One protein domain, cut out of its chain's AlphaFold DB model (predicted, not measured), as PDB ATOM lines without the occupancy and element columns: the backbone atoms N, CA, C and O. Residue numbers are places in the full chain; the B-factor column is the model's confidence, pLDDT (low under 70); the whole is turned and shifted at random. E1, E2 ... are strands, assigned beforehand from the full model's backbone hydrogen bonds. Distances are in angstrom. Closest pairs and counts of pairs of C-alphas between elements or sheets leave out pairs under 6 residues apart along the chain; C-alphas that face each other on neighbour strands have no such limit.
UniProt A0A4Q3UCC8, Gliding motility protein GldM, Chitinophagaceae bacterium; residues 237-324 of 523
ATOM      1  N   GLN A 237      87.090 -39.616-216.299       86.25
ATOM      2  CA  GLN A 237      86.139 -40.143-215.323       86.25
ATOM      3  C   GLN A 237      86.204 -41.670-215.319       86.25
ATOM      4  O   GLN A 237      86.127 -42.302-216.371       86.25
ATOM      5  N   ILE A 238      86.341 -42.267-214.139       84.50
ATOM      6  CA  ILE A 238      86.371 -43.719-213.947       84.50
ATOM      7  C   ILE A 238      85.413 -44.128-212.832       84.50
ATOM      8  O   ILE A 238      85.298 -43.454-211.812       84.50
ATOM      9  N   ALA A 239      84.745 -45.264-213.004       88.06
ATOM     10  CA  ALA A 239      84.041 -45.915-211.908       88.06
ATOM     11  C   ALA A 239      85.052 -46.668-211.031       88.06
ATOM     12  O   ALA A 239      85.825 -47.491-211.523       88.06
ATOM     13  N   ILE A 240      85.037 -46.385-209.733       87.44
ATOM     14  CA  ILE A 240      85.875 -47.031-208.725       87.44
ATOM     15  C   ILE A 240      84.955 -47.811-207.794       87.44
ATOM     16  O   ILE A 240      83.988 -47.266-207.265       87.44
ATOM     17  N   ILE A 241      85.268 -49.085-207.573       85.69
ATOM     18  CA  ILE A 241      84.594 -49.914-206.575       85.69
ATOM     19  C   ILE A 241      85.530 -50.144-205.389       85.69
ATOM     20  O   ILE A 241      86.670 -50.574-205.559       85.69
ATOM     21  N   SER A 242      85.047 -49.848-204.185       84.06
ATOM     22  CA  SER A 242      85.762 -50.078-202.931       84.06
ATOM     23  C   SER A 242      84.977 -51.074-202.083       84.06
ATOM     24  O   SER A 242      83.931 -50.751-201.521       84.06
ATOM     25  N   SER A 243      85.447 -52.319-202.025       79.75
ATOM     26  CA  SER A 243      84.833 -53.373-201.213       79.75
ATOM     27  C   SER A 243      85.438 -53.405-199.813       79.75
ATOM     28  O   SER A 243      86.662 -53.469-199.686       79.75
ATOM     29  N   LYS A 244      84.608 -53.475-198.763       71.56
ATOM     30  CA  LYS A 244      85.105 -53.684-197.388       71.56
ATOM     31  C   LYS A 244      85.719 -55.073-197.201       71.56
ATOM     32  O   LYS A 244      86.668 -55.228-196.439       71.56
ATOM     33  N   THR A 245      85.177 -56.080-197.891       69.56
ATOM     34  CA  THR A 245      85.688 -57.458-197.895       69.56
ATOM     35  C   THR A 245      85.764 -57.972-199.337       69.56
ATOM     36  O   THR A 245      84.733 -58.060-200.003       69.56
ATOM     37  N   PRO A 246      86.962 -58.295-199.861       67.38
ATOM     38  CA  PRO A 246      87.123 -58.700-201.259       67.38
ATOM     39  C   PRO A 246      86.623 -60.126-201.546       67.38
ATOM     40  O   PRO A 246      86.503 -60.512-202.705       67.38
ATOM     41  N   ALA A 247      86.326 -60.917-200.512       69.00
ATOM     42  CA  ALA A 247      85.793 -62.266-200.633       69.00
ATOM     43  C   ALA A 247      84.697 -62.502-199.589       69.00
ATOM     44  O   ALA A 247      84.846 -62.130-198.425       69.00
ATOM     45  N   VAL A 248      83.611 -63.155-200.007       68.00
ATOM     46  CA  VAL A 248      82.499 -63.554-199.137       68.00
ATOM     47  C   VAL A 248      82.158 -65.022-199.347       68.00
ATOM     48  O   VAL A 248      82.380 -65.592-200.413       68.00
ATOM     49  N   PHE A 249      81.593 -65.645-198.320       66.00
ATOM     50  CA  PHE A 249      81.087 -67.008-198.422       66.00
ATOM     51  C   PHE A 249      79.813 -67.086-199.253       66.00
ATOM     52  O   PHE A 249      79.045 -66.129-199.327       66.00
ATOM     53  N   GLN A 250      79.509 -68.285-199.749       57.69
ATOM     54  CA  GLN A 250      78.185 -68.592-200.278       57.69
ATOM     55  C   GLN A 250      77.104 -68.307-199.213       57.69
ATOM     56  O   GLN A 250      77.182 -68.790-198.075       57.69
ATOM     57  N   GLY A 251      76.130 -67.470-199.586       68.88
ATOM     58  CA  GLY A 251      75.076 -66.952-198.704       68.88
ATOM     59  C   GLY A 251      75.483 -65.761-197.822       68.88
ATOM     60  O   GLY A 251      74.650 -65.260-197.075       68.88
ATOM     61  N   GLY A 252      76.739 -65.311-197.877       69.81
ATOM     62  CA  GLY A 252      77.194 -64.082-197.224       69.81
ATOM     63  C   GLY A 252      76.831 -62.829-198.027       69.81
ATOM     64  O   GLY A 252      76.622 -62.892-199.238       69.81
ATOM     65  N   LYS A 253      76.769 -61.677-197.351       75.94
ATOM     66  CA  LYS A 253      76.493 -60.376-197.975       75.94
ATOM     67  C   LYS A 253      77.794 -59.736-198.467       75.94
ATOM     68  O   LYS A 253      78.698 -59.514-197.669       75.94
ATOM     69  N   TYR A 254      77.870 -59.425-199.761       82.75
ATOM     70  CA  TYR A 254      78.944 -58.611-200.336       82.75
ATOM     71  C   TYR A 254      78.569 -57.129-200.250       82.75
ATOM     72  O   TYR A 254      77.518 -56.727-200.746       82.75
ATOM     73  N   GLU A 255      79.417 -56.324-199.608       81.81
ATOM     74  CA  GLU A 255      79.227 -54.879-199.468       81.81
ATOM     75  C   GLU A 255      80.383 -54.122-200.126       81.81
ATOM     76  O   GLU A 255      81.555 -54.302-199.768       81.81
ATOM     77  N   ALA A 256      80.039 -53.250-201.072       86.94
ATOM     78  CA  ALA A 256      80.977 -52.377-201.754       86.94
ATOM     79  C   ALA A 256      80.359 -51.000-202.002       86.94
ATOM     80  O   ALA A 256      79.158 -50.877-202.242       86.94
ATOM     81  N   GLU A 257      81.203 -49.978-201.962       87.00
ATOM     82  CA  GLU A 257      80.863 -48.610-202.335       87.00
ATOM     83  C   GLU A 257      81.290 -48.381-203.787       87.00
ATOM     84  O   GLU A 257      82.414 -48.716-204.172       87.00
ATOM     85  N   VAL A 258      80.382 -47.839-204.602       86.94
ATOM     86  CA  VAL A 258      80.643 -47.497-206.005       86.94
ATOM     87  C   VAL A 258      80.730 -45.983-206.112       86.94
ATOM     88  O   VAL A 258      79.793 -45.271-205.757       86.94
ATOM     89  N   LEU A 259      81.873 -45.501-206.585       87.19
ATOM     90  CA  LEU A 259      82.229 -44.090-206.648       87.19
ATOM     91  C   LEU A 259      82.535 -43.716-208.099       87.19
ATOM     92  O   LEU A 259      83.154 -44.489-208.829       87.19
ATOM     93  N   LEU A 260      82.151 -42.508-208.506       86.38
ATOM     94  CA  LEU A 260      82.642 -41.900-209.740       86.38
ATOM     95  C   LEU A 260      83.875 -41.055-209.401       86.38
ATOM     96  O   LEU A 260      83.765 -40.040-208.717       86.38
ATOM     97  N   GLY A 261      85.049 -41.488-209.850       85.00
ATOM     98  CA  GLY A 261      86.299 -40.751-209.707       85.00
ATOM     99  C   GLY A 261      86.557 -39.876-210.928       85.00
ATOM    100  O   GLY A 261      86.685 -40.397-212.033       85.00
ATOM    101  N   ALA A 262      86.668 -38.563-210.734       84.31
ATOM    102  CA  ALA A 262      87.142 -37.624-211.748       84.31
ATOM    103  C   ALA A 262      88.607 -37.254-211.458       84.31
ATOM    104  O   ALA A 262      88.942 -36.928-210.319       84.31
ATOM    105  N   PHE A 263      89.487 -37.335-212.458       84.12
ATOM    106  CA  PHE A 263      90.913 -37.023-212.314       84.12
ATOM    107  C   PHE A 263      91.475 -36.351-213.575       84.12
ATOM    108  O   PHE A 263      90.821 -36.322-214.617       84.12
ATOM    109  N   SER A 264      92.669 -35.766-213.453       80.19
ATOM    110  CA  SER A 264      93.397 -35.133-214.556       80.19
ATOM    111  C   SER A 264      94.553 -36.027-215.014       80.19
ATOM    112  O   SER A 264      95.348 -36.473-214.184       80.19
ATOM    113  N   SER A 265      94.685 -36.272-216.321       77.94
ATOM    114  CA  SER A 265      95.811 -37.033-216.881       77.94
ATOM    115  C   SER A 265      97.137 -36.265-216.838       77.94
ATOM    116  O   SER A 265      98.205 -36.881-216.828       77.94
ATOM    117  N   THR A 266      97.066 -34.931-216.777       72.62
ATOM    118  CA  THR A 266      98.211 -34.017-216.870       72.62
ATOM    119  C   THR A 266      98.623 -33.399-215.537       72.62
ATOM    120  O   THR A 266      99.730 -32.872-215.438       72.62
ATOM    121  N   GLN A 267      97.762 -33.419-214.513       78.50
ATOM    122  CA  GLN A 267      98.097 -32.846-213.208       78.50
ATOM    123  C   GLN A 267      99.158 -33.707-212.501       78.50
ATOM    124  O   GLN A 267      98.908 -34.882-212.218       78.50
ATOM    125  N   PRO A 268     100.333 -33.146-212.167       79.56
ATOM    126  CA  PRO A 268     101.357 -33.891-211.454       79.56
ATOM    127  C   PRO A 268     100.942 -34.106-209.994       79.56
ATOM    128  O   PRO A 268     100.553 -33.171-209.292       79.56
ATOM    129  N   PHE A 269     101.085 -35.341-209.518       89.81
ATOM    130  CA  PHE A 269     100.974 -35.686-208.106       89.81
ATOM    131  C   PHE A 269     102.023 -36.726-207.724       89.81
ATOM    132  O   PHE A 269     102.496 -37.497-208.559       89.81
ATOM    133  N   THR A 270     102.358 -36.766-206.439       91.56
ATOM    134  CA  THR A 270     103.242 -37.774-205.861       91.56
ATOM    135  C   THR A 270     102.394 -38.814-205.142       91.56
ATOM    136  O   THR A 270     101.697 -38.492-204.178       91.56
ATOM    137  N   ALA A 271     102.460 -40.066-205.594       93.75
ATOM    138  CA  ALA A 271     101.880 -41.207-204.894       93.75
ATOM    139  C   ALA A 271     102.944 -41.909-204.051       93.75
ATOM    140  O   ALA A 271     103.998 -42.285-204.559       93.75
ATOM    141  N   ILE A 272     102.651 -42.121-202.772       93.31
ATOM    142  CA  ILE A 272     103.498 -42.843-201.828       93.31
ATOM    143  C   ILE A 272     102.680 -44.013-201.286       93.31
ATOM    144  O   ILE A 272     101.660 -43.812-200.627       93.31
ATOM    145  N   VAL A 273     103.123 -45.239-201.547       91.62
ATOM    146  CA  VAL A 273     102.479 -46.467-201.065       91.62
ATOM    147  C   VAL A 273     103.446 -47.193-200.141       91.62
ATOM    148  O   VAL A 273     104.578 -47.472-200.522       91.62
ATOM    149  N   ASN A 274     103.032 -47.454-198.897       88.56
ATOM    150  CA  ASN A 274     103.869 -48.062-197.853       88.56
ATOM    151  C   ASN A 274     105.243 -47.377-197.670       88.56
ATOM    152  O   ASN A 274     106.242 -48.027-197.371       88.56
ATOM    153  N   GLY A 275     105.293 -46.053-197.848       87.00
ATOM    154  CA  GLY A 275     106.518 -45.255-197.731       87.00
ATOM    155  C   GLY A 275     107.383 -45.197-198.997       87.00
ATOM    156  O   GLY A 275     108.357 -44.453-199.009       87.00
ATOM    157  N   GLN A 276     107.026 -45.916-200.067       89.44
ATOM    158  CA  GLN A 276     107.735 -45.886-201.349       89.44
ATOM    159  C   GLN A 276     106.987 -45.038-202.380       89.44
ATOM    160  O   GLN A 276     105.772 -45.164-202.532       89.44
ATOM    161  N   THR A 277     107.707 -44.186-203.111       91.06
ATOM    162  CA  THR A 277     107.133 -43.415-204.221       91.06
ATOM    163  C   THR A 277     106.816 -44.331-205.402       91.06
ATOM    164  O   THR A 277     107.658 -45.120-205.829       91.06
ATOM    165  N   VAL A 278     105.600 -44.218-205.930       92.06
ATOM    166  CA  VAL A 278     105.079 -45.040-207.028       92.06
ATOM    167  C   VAL A 278     104.994 -44.197-208.302       92.06
ATOM    168  O   VAL A 278     104.546 -43.048-208.229       92.06
ATOM    169  N   PRO A 279     105.394 -44.732-209.472       89.56
ATOM    170  CA  PRO A 279     105.286 -44.005-210.728       89.56
ATOM    171  C   PRO A 279     103.823 -43.717-211.075       89.56
ATOM    172  O   PRO A 279     102.956 -44.594-211.006       89.56
ATOM    173  N   VAL A 280     103.578 -42.477-211.489       86.75
ATOM    174  CA  VAL A 280     102.289 -42.001-211.989       86.75
ATOM    175  C   VAL A 280     102.370 -41.912-213.507       86.75
ATOM    176  O   VAL A 280     103.248 -41.241-214.043       86.75
ATOM    177  N   VAL A 281     101.454 -42.584-214.201       84.12
ATOM    178  CA  VAL A 281     101.343 -42.551-215.664       84.12
ATOM    179  C   VAL A 281      99.910 -42.182-216.022       84.12
ATOM    180  O   VAL A 281      98.980 -42.858-215.587       84.12
ATOM    181  N   ASN A 282      99.734 -41.114-216.805       81.00
ATOM    182  CA  ASN A 282      98.427 -40.598-217.236       81.00
ATOM    183  C   ASN A 282      97.443 -40.398-216.069       81.00
ATOM    184  O   ASN A 282      96.306 -40.858-216.121       81.00
ATOM    185  N   GLY A 283      97.898 -39.777-214.978       81.50
ATOM    186  CA  GLY A 283      97.064 -39.534-213.799       81.50
ATOM    187  C   GLY A 283      96.791 -40.765-212.918       81.50
ATOM    188  O   GLY A 283      96.036 -40.660-211.955       81.50
ATOM    189  N   ILE A 284      97.403 -41.924-213.198       86.88
ATOM    190  CA  ILE A 284      97.180 -43.174-212.452       86.88
ATOM    191  C   ILE A 284      98.498 -43.703-211.871       86.88
ATOM    192  O   ILE A 284      99.456 -43.968-212.600       86.88
ATOM    193  N   ALA A 285      98.535 -43.918-210.553       88.94
ATOM    194  CA  ALA A 285      99.648 -44.577-209.869       88.94
ATOM    195  C   ALA A 285      99.452 -46.101-209.864       88.94
ATOM    196  O   ALA A 285      98.473 -46.600-209.305       88.94
ATOM    197  N   LYS A 286     100.381 -46.858-210.461       87.44
ATOM    198  CA  LYS A 286     100.317 -48.331-210.496       87.44
ATOM    199  C   LYS A 286     101.252 -48.940-209.455       87.44
ATOM    200  O   LYS A 286     102.467 -48.893-209.616       87.44
ATOM    201  N   TYR A 287     100.682 -49.544-208.414       88.69
ATOM    202  CA  TYR A 287     101.427 -50.252-207.371       88.69
ATOM    203  C   TYR A 287     101.270 -51.770-207.511       88.69
ATOM    204  O   TYR A 287     100.156 -52.277-207.633       88.69
ATOM    205  N   THR A 288     102.386 -52.497-207.449       85.56
ATOM    206  CA  THR A 288     102.429 -53.966-207.468       85.56
ATOM    207  C   THR A 288     103.375 -54.471-206.390       85.56
ATOM    208  O   THR A 288     104.473 -53.939-206.239       85.56
ATOM    209  N   THR A 289     102.987 -55.522-205.669       85.19
ATOM    210  CA  THR A 289     103.835 -56.173-204.662       85.19
ATOM    211  C   THR A 289     103.611 -57.683-204.659       85.19
ATOM    212  O   THR A 289     102.533 -58.151-205.024       85.19
ATOM    213  N   SER A 290     104.632 -58.451-204.271       83.81
ATOM    214  CA  SER A 290     104.523 -59.907-204.119       83.81
ATOM    215  C   SER A 290     103.987 -60.247-202.729       83.81
ATOM    216  O   SER A 290     104.436 -59.681-201.734       83.81
ATOM    217  N   GLY A 291     103.048 -61.191-202.637       78.44
ATOM    218  CA  GLY A 291     102.504 -61.631-201.352       78.44
ATOM    219  C   GLY A 291     103.547 -62.381-200.520       78.44
ATOM    220  O   GLY A 291     103.798 -63.557-200.765       78.44
ATOM    221  N   SER A 292     104.151 -61.721-199.527       74.38
ATOM    222  CA  SER A 292     105.137 -62.328-198.622       74.38
ATOM    223  C   SER A 292     104.565 -62.563-197.220       74.38
ATOM    224  O   SER A 292     104.159 -61.618-196.534       74.38
ATOM    225  N   GLY A 293     104.605 -63.817-196.761       73.50
ATOM    226  CA  GLY A 293     104.106 -64.236-195.447       73.50
ATOM    227  C   GLY A 293     102.578 -64.332-195.389       73.50
ATOM    228  O   GLY A 293     101.874 -63.451-195.870       73.50
ATOM    229  N   ILE A 294     102.076 -65.407-194.779       73.50
ATOM    230  CA  ILE A 294     100.639 -65.708-194.668       73.50
ATOM    231  C   ILE A 294      99.940 -64.664-193.779       73.50
ATOM    232  O   ILE A 294     100.500 -64.252-192.762       73.50
ATOM    233  N   GLY A 295      98.714 -64.276-194.144       74.75
ATOM    234  CA  GLY A 295      97.830 -63.421-193.344       74.75
ATOM    235  C   GLY A 295      97.475 -62.087-194.001       74.75
ATOM    236  O   GLY A 295      97.787 -61.846-195.170       74.75
ATOM    237  N   ASP A 296      96.804 -61.230-193.233       77.75
ATOM    238  CA  ASP A 296      96.383 -59.898-193.670       77.75
ATOM    239  C   ASP A 296      97.579 -58.944-193.767       77.75
ATOM    240  O   ASP A 296      98.487 -58.953-192.929       77.75
ATOM    241  N   LYS A 297      97.575 -58.108-194.802       83.56
ATOM    242  CA  LYS A 297      98.606 -57.119-195.102       83.56
ATOM    243  C   LYS A 297      97.955 -55.767-195.333       83.56
ATOM    244  O   LYS A 297      97.082 -55.634-196.188       83.56
ATOM    245  N   ASP A 298      98.421 -54.764-194.600       86.38
ATOM    246  CA  ASP A 298      97.972 -53.387-194.773       86.38
ATOM    247  C   ASP A 298      98.734 -52.706-195.921       86.38
ATOM    248  O   ASP A 298      99.946 -52.866-196.097       86.38
ATOM    249  N   VAL A 299      98.010 -51.899-196.690       88.69
ATOM    250  CA  VAL A 299      98.533 -51.026-197.739       88.69
ATOM    251  C   VAL A 299      98.096 -49.612-197.409       88.69
ATOM    252  O   VAL A 299      96.914 -49.285-197.487       88.69
ATOM    253  N   LYS A 300      99.054 -48.771-197.024       91.56
ATOM    254  CA  LYS A 300      98.838 -47.350-196.744       91.56
ATOM    255  C   LYS A 300      99.206 -46.538-197.974       91.56
ATOM    256  O   LYS A 300     100.303 -46.690-198.507       91.56
ATOM    257  N   VAL A 301      98.300 -45.671-198.402       93.00
ATOM    258  CA  VAL A 301      98.445 -44.821-199.582       93.00
ATOM    259  C   VAL A 301      98.390 -43.365-199.145       93.00
ATOM    260  O   VAL A 301      97.482 -42.956-198.427       93.00
ATOM    261  N   LYS A 302      99.357 -42.579-199.606       93.69
ATOM    262  CA  LYS A 302      99.433 -41.130-199.443       93.69
ATOM    263  C   LYS A 302      99.579 -40.496-200.819       93.69
ATOM    264  O   LYS A 302     100.490 -40.845-201.564       93.69
ATOM    265  N   ILE A 303      98.692 -39.566-201.149       92.94
ATOM    266  CA  ILE A 303      98.749 -38.769-202.375       92.94
ATOM    267  C   ILE A 303      99.003 -37.319-201.989       92.94
ATOM    268  O   ILE A 303      98.315 -36.776-201.124       92.94
ATOM    269  N   GLN A 304      99.985 -36.702-202.640       92.12
ATOM    270  CA  GLN A 304     100.305 -35.287-202.497       92.12
ATOM    271  C   GLN A 304     100.189 -34.596-203.851       92.12
ATOM    272  O   GLN A 304     100.808 -35.037-204.818       92.12
ATOM    273  N   TYR A 305      99.409 -33.526-203.932       89.50
ATOM    274  CA  TYR A 305      99.168 -32.788-205.171       89.50
ATOM    275  C   TYR A 305      99.028 -31.297-204.879       89.50
ATOM    276  O   TYR A 305      98.687 -30.916-203.761       89.50
ATOM    277  N   LYS A 306      99.290 -30.453-205.879       82.81
ATOM    278  CA  LYS A 306      98.966 -29.025-205.794       82.81
ATOM    279  C   LYS A 306      97.527 -28.811-206.227       82.81
ATOM    280  O   LYS A 306      97.142 -29.300-207.291       82.81
ATOM    281  N   ASP A 307      96.740 -28.119-205.418       74.38
ATOM    282  CA  ASP A 307      95.394 -27.706-205.812       74.38
ATOM    283  C   ASP A 307      95.427 -26.540-206.820       74.38
ATOM    284  O   ASP A 307      96.493 -26.052-207.202       74.38
ATOM    285  N   GLY A 308      94.251 -26.090-207.267       63.16
ATOM    286  CA  GLY A 308      94.123 -24.955-208.191       63.16
ATOM    287  C   GLY A 308      94.641 -23.619-207.634       63.16
ATOM    288  O   GLY A 308      94.774 -22.665-208.390       63.16
ATOM    289  N   LYS A 309      94.965 -23.538-206.335       62.34
ATOM    290  CA  LYS A 309      95.578 -22.369-205.682       62.34
ATOM    291  C   LYS A 309      97.103 -22.504-205.570       62.34
ATOM    292  O   LYS A 309      97.769 -21.599-205.078       62.34
ATOM    293  N   GLY A 310      97.667 -23.624-206.031       67.75
ATOM    294  CA  GLY A 310      99.090 -23.939-205.930       67.75
ATOM    295  C   GLY A 310      99.519 -24.464-204.556       67.75
ATOM    296  O   GLY A 310     100.710 -24.742-204.374       67.75
ATOM    297  N   GLU A 311      98.587 -24.635-203.613       76.19
ATOM    298  CA  GLU A 311      98.872 -25.150-202.276       76.19
ATOM    299  C   GLU A 311      99.005 -26.675-202.292       76.19
ATOM    300  O   GLU A 311      98.298 -27.387-203.009       76.19
ATOM    301  N   MET A 312      99.936 -27.198-201.490       85.31
ATOM    302  CA  MET A 312     100.159 -28.638-201.377       85.31
ATOM    303  C   MET A 312      99.073 -29.282-200.513       85.31
ATOM    304  O   MET A 312      99.043 -29.110-199.297       85.31
ATOM    305  N   GLN A 313      98.237 -30.103-201.136       89.12
ATOM    306  CA  GLN A 313      97.244 -30.936-200.474       89.12
ATOM    307  C   GLN A 313      97.784 -32.350-200.263       89.12
ATOM    308  O   GLN A 313      98.504 -32.896-201.100       89.12
ATOM    309  N   THR A 314      97.407 -32.964-199.140       92.44
ATOM    310  CA  THR A 314      97.691 -34.376-198.848       92.44
ATOM    311  C   THR A 314      96.388 -35.125-198.580       92.44
ATOM    312  O   THR A 314      95.498 -34.629-197.881       92.44
ATOM    313  N   ARG A 315      96.261 -36.327-199.145       92.00
ATOM    314  CA  ARG A 315      95.174 -37.275-198.873       92.00
ATOM    315  C   ARG A 315      95.762 -38.633-198.538       92.00
ATOM    316  O   ARG A 315      96.683 -39.095-199.209       92.00
ATOM    317  N   GLU A 316      95.232 -39.258-197.498       92.25
ATOM    318  CA  GLU A 316      95.683 -40.561-197.021       92.25
ATOM    319  C   GLU A 316      94.515 -41.542-197.020       92.25
ATOM    320  O   GLU A 316      93.383 -41.185-196.694       92.25
ATOM    321  N   THR A 317      94.791 -42.784-197.396       89.19
ATOM    322  CA  THR A 317      93.850 -43.896-197.280       89.19
ATOM    323  C   THR A 317      94.610 -45.185-197.000       89.19
ATOM    324  O   THR A 317      95.833 -45.255-197.141       89.19
ATOM    325  N   SER A 318      93.901 -46.227-196.584       87.25
ATOM    326  CA  SER A 318      94.491 -47.547-196.410       87.25
ATOM    327  C   SER A 318      93.519 -48.638-196.820       87.25
ATOM    328  O   SER A 318      92.315 -48.506-196.623       87.25
ATOM    329  N   THR A 319      94.056 -49.723-197.365       85.00
ATOM    330  CA  THR A 319      93.309 -50.941-197.683       85.00
ATOM    331  C   THR A 319      94.080 -52.165-197.203       85.00
ATOM    332  O   THR A 319      95.255 -52.059-196.849       85.00
ATOM    333  N   LYS A 320      93.430 -53.327-197.171       83.38
ATOM    334  CA  LYS A 320      94.040 -54.596-196.765       83.38
ATOM    335  C   LYS A 320      93.976 -55.602-197.905       83.38
ATOM    336  O   LYS A 320      92.967 -55.678-198.598       83.38
ATOM    337  N   TYR A 321      95.024 -56.404-198.069       81.88
ATOM    338  CA  TYR A 321      94.990 -57.612-198.897       81.88
ATOM    339  C   TYR A 321      95.421 -58.820-198.068       81.88
ATOM    340  O   TYR A 321      96.223 -58.691-197.146       81.88
ATOM    341  N   GLN A 322      94.885 -59.997-198.378       77.00
ATOM    342  CA  GLN A 322      95.195 -61.227-197.653       77.00
ATOM    343  C   GLN A 322      96.075 -62.136-198.509       77.00
ATOM    344  O   GLN A 322      95.771 -62.392-199.674       77.00
ATOM    345  N   VAL A 323      97.153 -62.654-197.919       76.50
ATOM    346  CA  VAL A 323      98.010 -63.673-198.534       76.50
ATOM    347  C   VAL A 323      97.668 -65.022-197.917       76.50
ATOM    348  O   VAL A 323      97.881 -65.244-196.724       76.50
ATOM    349  N   PHE A 324      97.155 -65.942-198.725       68.25
ATOM    350  CA  PHE A 324      96.896 -67.321-198.321       68.25
ATOM    351  C   PHE A 324      97.819 -68.273-199.080       68.25
ATOM    352  O   PHE A 324      98.196 -68.026-200.224       68.25
TER     353      PHE A 324
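AT A GLANCE: This is residues 237 to 324 of the 523 residues of the protein "Gliding motility protein GldM" of Chitinophagaceae bacterium (UniProt A0A4Q3UCC8). A long twisted hairpin of E5 and E6, with the short hairpin E3 and E4 beside E5, makes a four-stranded sheet; across an open gap lies another hairpin, E1 and E2. The 88 printed residues hold six named strands, E1 to E6, and no named helix: all strand. The larger sheet's order is E4, E3, E5, E6, antiparallel. The whole is loose, radius of gyration of the C-alphas 15.6 A, spanning 49 by 29 by 19 A.

IN THESE COORDINATES: Find C-alpha 237 at (86.139, -40.143, -215.323), where E1, residues 237 to 243, begins. Go on through E2, 256 to 263; E3, 269 to 273; E4, 276 to 278; E5, 295 to 306, 36.6 A long; and E6, 312 to 323, 35.2 A, ending at (98.010, -63.673, -198.534).

HOW THE PARTS SIT: Within hydrogen-bond range are N 240 and O 259 of E1 and E2, 2.8 A; N 278 and O 271 of E4 and E3, 2.9 A; N 302 and O 272 of E5 and E3, 2.8 A; N 301 and O 317 of E5 and E6, 2.8 A. E1 and E2 are apart from E3, E4, E5 and E6.

THE WHOLE: The printed part has no cut. Residues 244 to 255 and 279 to 294 are long links; residues 245 to 252, 308 to 310 and 324 have pLDDT under 70.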